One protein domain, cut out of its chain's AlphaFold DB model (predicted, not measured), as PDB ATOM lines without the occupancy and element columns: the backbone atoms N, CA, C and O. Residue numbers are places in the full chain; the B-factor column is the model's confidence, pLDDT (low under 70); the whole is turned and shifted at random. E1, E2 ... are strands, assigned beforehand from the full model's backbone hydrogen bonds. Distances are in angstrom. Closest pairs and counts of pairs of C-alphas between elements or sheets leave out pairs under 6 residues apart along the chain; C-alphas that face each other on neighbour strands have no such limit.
ATOM      1  N   GLY A 100      69.675  85.528 160.025       77.75
ATOM      2  CA  GLY A 100      68.731  85.251 161.107       77.75
ATOM      3  C   GLY A 100      69.240  84.186 162.072       77.75
ATOM      4  O   GLY A 100      69.333  83.015 161.698       77.75
ATOM      5  N   ALA A 101      69.509  84.571 163.322       74.88
ATOM      6  CA  ALA A 101      69.814  83.619 164.388       74.88
ATOM      7  C   ALA A 101      68.669  82.603 164.567       74.88
ATOM      8  O   ALA A 101      67.492  82.953 164.480       74.88
ATOM      9  N   GLY A 102      69.019  81.336 164.802       79.81
ATOM     10  CA  GLY A 102      68.061  80.259 165.082       79.81
ATOM     11  C   GLY A 102      67.310  79.700 163.869       79.81
ATOM     12  O   GLY A 102      66.652  78.673 164.003       79.81
ATOM     13  N   ARG A 103      67.427  80.308 162.680       85.06
ATOM     14  CA  ARG A 103      66.834  79.751 161.458       85.06
ATOM     15  C   ARG A 103      67.655  78.576 160.946       85.06
ATOM     16  O   ARG A 103      68.874  78.696 160.781       85.06
ATOM     17  N   ARG A 104      66.954  77.475 160.692       93.19
ATOM     18  CA  ARG A 104      67.493  76.210 160.200       93.19
ATOM     19  C   ARG A 104      66.587  75.691 159.095       93.19
ATOM     20  O   ARG A 104      65.368  75.735 159.242       93.19
ATOM     21  N   VAL A 105      67.189  75.215 158.019       94.94
ATOM     22  CA  VAL A 105      66.512  74.507 156.928       94.94
ATOM     23  C   VAL A 105      67.362  73.304 156.533       94.94
ATOM     24  O   VAL A 105      68.540  73.243 156.879       94.94
ATOM     25  N   VAL A 106      66.780  72.336 155.837       97.19
ATOM     26  CA  VAL A 106      67.504  71.154 155.353       97.19
ATOM     27  C   VAL A 106      67.756  71.322 153.859       97.19
ATOM     28  O   VAL A 106      66.841  71.688 153.128       97.19
ATOM     29  N   CYS A 107      68.990  71.082 153.414       96.81
ATOM     30  CA  CYS A 107      69.331  71.081 151.994       96.81
ATOM     31  C   CYS A 107      68.607  69.936 151.272       96.81
ATOM     32  O   CYS A 107      68.811  68.774 151.619       96.81
ATOM     33  N   GLU A 108      67.845  70.239 150.222       97.25
ATOM     34  CA  GLU A 108      67.146  69.221 149.421       97.25
ATOM     35  C   GLU A 108      68.101  68.340 148.590       97.25
ATOM     36  O   GLU A 108      67.734  67.238 148.195       97.25
ATOM     37  N   GLY A 109      69.338  68.794 148.347       94.44
ATOM     38  CA  GLY A 109      70.336  68.054 147.566       94.44
ATOM     39  C   GLY A 109      71.172  67.050 148.369       94.44
ATOM     40  O   GLY A 109      71.422  65.946 147.892       94.44
ATOM     41  N   CYS A 110      71.627  67.419 149.573       94.69
ATOM     42  CA  CYS A 110      72.502  66.570 150.403       94.69
ATOM     43  C   CYS A 110      71.896  66.143 151.748       94.69
ATOM     44  O   CYS A 110      72.470  65.288 152.417       94.69
ATOM     45  N   GLY A 111      70.768  66.724 152.169       96.19
ATOM     46  CA  GLY A 111      70.137  66.438 153.462       96.19
ATOM     47  C   GLY A 111      70.823  67.071 154.680       96.19
ATOM     48  O   GLY A 111      70.377  66.853 155.804       96.19
ATOM     49  N   GLU A 112      71.887  67.858 154.497       96.94
ATOM     50  CA  GLU A 112      72.575  68.545 155.597       96.94
ATOM     51  C   GLU A 112      71.788  69.774 156.088       96.94
ATOM     52  O   GLU A 112      71.099  70.452 155.318       96.94
ATOM     53  N   GLU A 113      71.914  70.087 157.382       96.94
ATOM     54  CA  GLU A 113      71.315  71.284 157.981       96.94
ATOM     55  C   GLU A 113      72.057  72.552 157.528       96.94
ATOM     56  O   GLU A 113      73.278  72.671 157.647       96.94
ATOM     57  N   ILE A 114      71.296  73.539 157.066       95.25
ATOM     58  CA  ILE A 114      71.763  74.882 156.748       95.25
ATOM     59  C   ILE A 114      71.280  75.825 157.847       95.25
ATOM     60  O   ILE A 114      70.086  75.920 158.132       95.25
ATOM     61  N   ILE A 115      72.211  76.564 158.444       92.19
ATOM     62  CA  ILE A 115      71.934  77.500 159.535       92.19
ATOM     63  C   ILE A 115      72.138  78.949 159.098       92.19
ATOM     64  O   ILE A 115      72.952  79.236 158.224       92.19
ATOM     65  N   ASN A 116      71.491  79.886 159.793       87.62
ATOM     66  CA  ASN A 116      71.706  81.332 159.644       87.62
ATOM     67  C   ASN A 116      71.399  81.900 158.249       87.62
ATOM     68  O   ASN A 116      72.081  82.830 157.806       87.62
ATOM     69  N   GLN A 117      70.377  81.370 157.579       90.31
ATOM     70  CA  GLN A 117      69.918  81.866 156.275       90.31
ATOM     71  C   GLN A 117      71.012  81.826 155.199       90.31
ATOM     72  O   GLN A 117      71.303  82.828 154.540       90.31
ATOM     73  N   ARG A 118      71.717  80.695 155.116       91.62
ATOM     74  CA  ARG A 118      72.795  80.469 154.137       91.62
ATOM     75  C   ARG A 118      72.347  79.610 152.961       91.62
ATOM     76  O   ARG A 118      73.174  79.283 152.113       91.62
ATOM     77  N   GLU A 119      71.070  79.256 152.928       93.88
ATOM     78  CA  GLU A 119      70.435  78.567 151.823       93.88
ATOM     79  C   GLU A 119      70.407  79.432 150.564       93.88
ATOM     80  O   GLU A 119      70.312  80.661 150.614       93.88
ATOM     81  N   VAL A 120      70.482  78.755 149.427       93.88
ATOM     82  CA  VAL A 120      70.326  79.320 148.096       93.88
ATOM     83  C   VAL A 120      69.026  78.763 147.532       93.88
ATOM     84  O   VAL A 120      68.837  77.548 147.490       93.88
ATOM     85  N   GLY A 121      68.123  79.652 147.122       90.31
ATOM     86  CA  GLY A 121      66.948  79.265 146.351       90.31
ATOM     87  C   GLY A 121      67.341  79.070 144.891       90.31
ATOM     88  O   GLY A 121      67.790  80.025 144.255       90.31
ATOM     89  N   HIS A 122      67.180  77.860 144.362       85.06
ATOM     90  CA  HIS A 122      67.457  77.542 142.962       85.06
ATOM     91  C   HIS A 122      66.324  76.681 142.400       85.06
ATOM     92  O   HIS A 122      66.007  75.646 142.975       85.06
ATOM     93  N   GLU A 123      65.677  77.139 141.324       81.62
ATOM     94  CA  GLU A 123      64.571  76.431 140.643       81.62
ATOM     95  C   GLU A 123      63.422  75.953 141.561       81.62
ATOM     96  O   GLU A 123      62.725  74.990 141.265       81.62
ATOM     97  N   GLY A 124      63.184  76.654 142.675       86.31
ATOM     98  CA  GLY A 124      62.138  76.312 143.646       86.31
ATOM     99  C   GLY A 124      62.592  75.403 144.792       86.31
ATOM    100  O   GLY A 124      61.837  75.255 145.750       86.31
ATOM    101  N   SER A 125      63.821  74.883 144.747       92.50
ATOM    102  CA  SER A 125      64.431  74.109 145.831       92.50
ATOM    103  C   SER A 125      65.324  74.959 146.736       92.50
ATOM    104  O   SER A 125      65.931  75.953 146.320       92.50
ATOM    105  N   ILE A 126      65.428  74.531 147.992       96.00
ATOM    106  CA  ILE A 126      66.300  75.074 149.032       96.00
ATOM    107  C   ILE A 126      67.589  74.244 149.084       96.00
ATOM    108  O   ILE A 126      67.589  73.083 149.500       96.00
ATOM    109  N   LEU A 127      68.713  74.849 148.697       96.69
ATOM    110  CA  LEU A 127      70.007  74.170 148.595       96.69
ATOM    111  C   LEU A 127      71.080  74.826 149.469       96.69
ATOM    112  O   LEU A 127      71.051  76.026 149.738       96.69
ATOM    113  N   CYS A 128      72.075  74.046 149.894       95.75
ATOM    114  CA  CYS A 128      73.310  74.588 150.456       95.75
ATOM    115  C   CYS A 128      74.209  75.116 149.328       95.75
ATOM    116  O   CYS A 128      74.079  74.698 148.175       95.75
ATOM    117  N   LYS A 129      75.155  76.004 149.658       94.94
ATOM    118  CA  LYS A 129      76.098  76.577 148.681       94.94
ATOM    119  C   LYS A 129      76.794  75.508 147.816       94.94
ATOM    120  O   LYS A 129      76.709  75.635 146.597       94.94
ATOM    121  N   PRO A 130      77.371  74.422 148.378       95.38
ATOM    122  CA  PRO A 130      77.973  73.378 147.551       95.38
ATOM    123  C   PRO A 130      77.000  72.699 146.580       95.38
ATOM    124  O   PRO A 130      77.347  72.522 145.415       95.38
ATOM    125  N   CYS A 131      75.784  72.354 147.019       94.00
ATOM    126  CA  CYS A 131      74.766  71.753 146.146       94.00
ATOM    127  C   CYS A 131      74.258  72.722 145.069       94.00
ATOM    128  O   CYS A 131      73.885  72.274 143.992       94.00
ATOM    129  N   ALA A 132      74.282  74.029 145.335       94.38
ATOM    130  CA  ALA A 132      73.971  75.073 144.361       94.38
ATOM    131  C   ALA A 132      75.149  75.416 143.420       94.38
ATOM    132  O   ALA A 132      75.032  76.317 142.596       94.38
ATOM    133  N   GLY A 133      76.292  74.725 143.536       91.81
ATOM    134  CA  GLY A 133      77.473  74.935 142.689       91.81
ATOM    135  C   GLY A 133      78.491  75.953 143.220       91.81
ATOM    136  O   GLY A 133      79.525  76.167 142.591       91.81
ATOM    137  N   GLU A 134      78.265  76.545 144.393       92.69
ATOM    138  CA  GLU A 134      79.209  77.436 145.075       92.69
ATOM    139  C   GLU A 134      80.068  76.649 146.078       92.69
ATOM    140  O   GLU A 134      79.748  76.560 147.267       92.69
ATOM    141  N   SER A 135      81.180  76.066 145.619       94.19
ATOM    142  CA  SER A 135      82.077  75.286 146.480       94.19
ATOM    143  C   SER A 135      83.554  75.538 146.189       94.19
ATOM    144  O   SER A 135      83.962  75.646 145.036       94.19
ATOM    145  N   TYR A 136      84.374  75.554 147.243       93.56
ATOM    146  CA  TYR A 136      85.838  75.546 147.136       93.56
ATOM    147  C   TYR A 136      86.417  74.123 147.008       93.56
ATOM    148  O   TYR A 136      87.628  73.947 146.880       93.56
ATOM    149  N   PHE A 137      85.568  73.095 147.071       92.62
ATOM    150  CA  PHE A 137      85.950  71.689 146.992       92.62
ATOM    151  C   PHE A 137      85.067  70.927 146.000       92.62
ATOM    152  O   PHE A 137      83.968  71.355 145.651       92.62
ATOM    153  N   ARG A 138      85.534  69.744 145.593       91.06
ATOM    154  CA  ARG A 138      84.762  68.789 144.792       91.06
ATOM    155  C   ARG A 138      84.704  67.436 145.485       91.06
ATOM    156  O   ARG A 138      85.682  67.017 146.105       91.06
ATOM    157  N   PHE A 139      83.587  66.735 145.332       86.50
ATOM    158  CA  PHE A 139      83.488  65.348 145.769       86.50
ATOM    159  C   PHE A 139      84.306  64.443 144.844       86.50
ATOM    160  O   PHE A 139      84.310  64.608 143.624       86.50
ATOM    161  N   ILE A 140      85.007  63.476 145.434       89.50
ATOM    162  CA  ILE A 140      85.705  62.423 144.695       89.50
ATOM    163  C   ILE A 140      84.848  61.166 144.793       89.50
ATOM    164  O   ILE A 140      84.670  60.624 145.883       89.50
ATOM    165  N   VAL A 141      84.348  60.684 143.656       83.38
ATOM    166  CA  VAL A 141      83.698  59.372 143.592       83.38
ATOM    167  C   VAL A 141      84.793  58.316 143.659       83.38
ATOM    168  O   VAL A 141      85.597  58.179 142.736       83.38
ATOM    169  N   ARG A 142      84.854  57.578 144.767       81.25
ATOM    170  CA  ARG A 142      85.697  56.387 144.850       81.25
ATOM    171  C   ARG A 142      84.909  55.209 144.307       81.25
ATOM    172  O   ARG A 142      84.063  54.655 145.001       81.25
ATOM    173  N   THR A 143      85.197  54.818 143.073       76.31
ATOM    174  CA  THR A 143      84.753  53.524 142.562       76.31
ATOM    175  C   THR A 143      85.511  52.446 143.327       76.31
ATOM    176  O   THR A 143      86.738  52.379 143.253       76.31
ATOM    177  N   LEU A 144      84.804  51.623 144.099       70.81
ATOM    178  CA  LEU A 144      85.392  50.410 144.656       70.81
ATOM    179  C   LEU A 144      85.749  49.503 143.474       70.81
ATOM    180  O   LEU A 144      84.860  48.972 142.811       70.81
ATOM    181  N   GLN A 145      87.040  49.366 143.168       62.03
ATOM    182  CA  GLN A 145      87.482  48.320 142.252       62.03
ATOM    183  C   GLN A 145      87.257  46.965 142.938       62.03
ATOM    184  O   GLN A 145      87.712  46.785 144.073       62.03
ATOM    185  N   PRO A 146      86.566  46.011 142.295       60.84
ATOM    186  CA  PRO A 146      86.485  44.658 142.819       60.84
ATOM    187  C   PRO A 146      87.892  44.050 142.862       60.84
ATOM    188  O   PRO A 146      88.630  44.093 141.877       60.84
ATOM    189  N   GLN A 147      88.276  43.501 144.018       61.06
ATOM    190  CA  GLN A 147      89.518  42.748 144.167       61.06
ATOM    191  C   GLN A 147      89.416  41.474 143.322       61.06
ATOM    192  O   GLN A 147      88.700  40.540 143.682       61.06
ATOM    193  N   ILE A 148      90.109  41.431 142.183       60.09
ATOM    194  CA  ILE A 148      90.279  40.189 141.428       60.09
ATOM    195  C   ILE A 148      91.265  39.325 142.220       60.09
ATOM    196  O   ILE A 148      92.465  39.589 142.247       60.09
ATOM    197  N   SER A 149      90.730  38.315 142.904       54.09
ATOM    198  CA  SER A 149      91.486  37.237 143.539       54.09
ATOM    199  C   SER A 149      92.302  36.502 142.470       54.09
ATOM    200  O   SER A 149      91.731  35.771 141.663       54.09
ATOM    201  N   GLN A 150      93.628  36.670 142.467       57.84
ATOM    202  CA  GLN A 150      94.530  35.755 141.768       57.84
ATOM    203  C   GLN A 150      94.612  34.443 142.555       57.84
ATOM    204  O   GLN A 150      95.526  34.219 143.341       57.84
ATOM    205  N   ALA A 151      93.622  33.585 142.353       53.94
ATOM    206  CA  ALA A 151      93.760  32.156 142.553       53.94
ATOM    207  C   ALA A 151      93.568  31.517 141.174       53.94
ATOM    208  O   ALA A 151      92.714  31.970 140.422       53.94
ATOM    209  N   GLU A 152      94.357  30.486 140.875       52.66
ATOM    210  CA  GLU A 152      94.384  29.724 139.614       52.66
ATOM    211  C   GLU A 152      95.353  30.240 138.535       52.66
ATOM    212  O   GLU A 152      94.956  30.738 137.486       52.66
ATOM    213  N   ASN A 153      96.659  30.033 138.758       48.41
ATOM    214  CA  ASN A 153      97.535  29.528 137.690       48.41
ATOM    215  C   ASN A 153      98.830  28.896 138.242       48.41
ATOM    216  O   ASN A 153      99.938  29.335 137.963       48.41
TER     217      ASN A 153
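What this domain is: This is residues 100 to 153 of the 158 residues of an uncharacterized protein of Anaerolineales bacterium (UniProt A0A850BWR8). Little regular structure: a small head holding two short hairpins, E1 with E2 and E3 with E4, from which residues 140 to 153 stick out as a long tail. The 54 printed residues include no named helix and four strands, E1 to E4 in chain order, in two antiparallel two-stranded sheets; the class is all strand, with only 12 residues in named elements. The whole is extended, with a radius of gyration of the C-alphas of 18.9 A and spans of 67 by 21 by 21 A.

How they stand to each other: E1, residues 104 to 106, and E2, residues 113 to 115, form an antiparallel hairpin at 150 degrees; N 105 and O 114, 3.0 A apart, are within hydrogen-bond range. E3, residues 120 to 122, and E4, residues 125 to 127, form another at 142 degrees, with N 120 and O 127 within range at 2.8 A. The closest C-alphas of E1 and E4, Val 106 and Ile 126, are 7.5 A apart. E2 and E4 are only just apart, at 8.4 A.

Where its parts are: E1 begins at C-alpha 104 (67.493, 76.210, 160.200) and is 7.0 A long; E2 is 6.4 A, E3 6.1 A and E4 6.2 A, ending at C-alpha 127 (70.007, 74.170, 148.595).

The domain as a whole: The C-alphas of Gly 100 and Asn 153, the farthest apart, are 67.0 A apart. The printed part has no cut and no long link between strands. Residues 145 to 153 have pLDDT under 70.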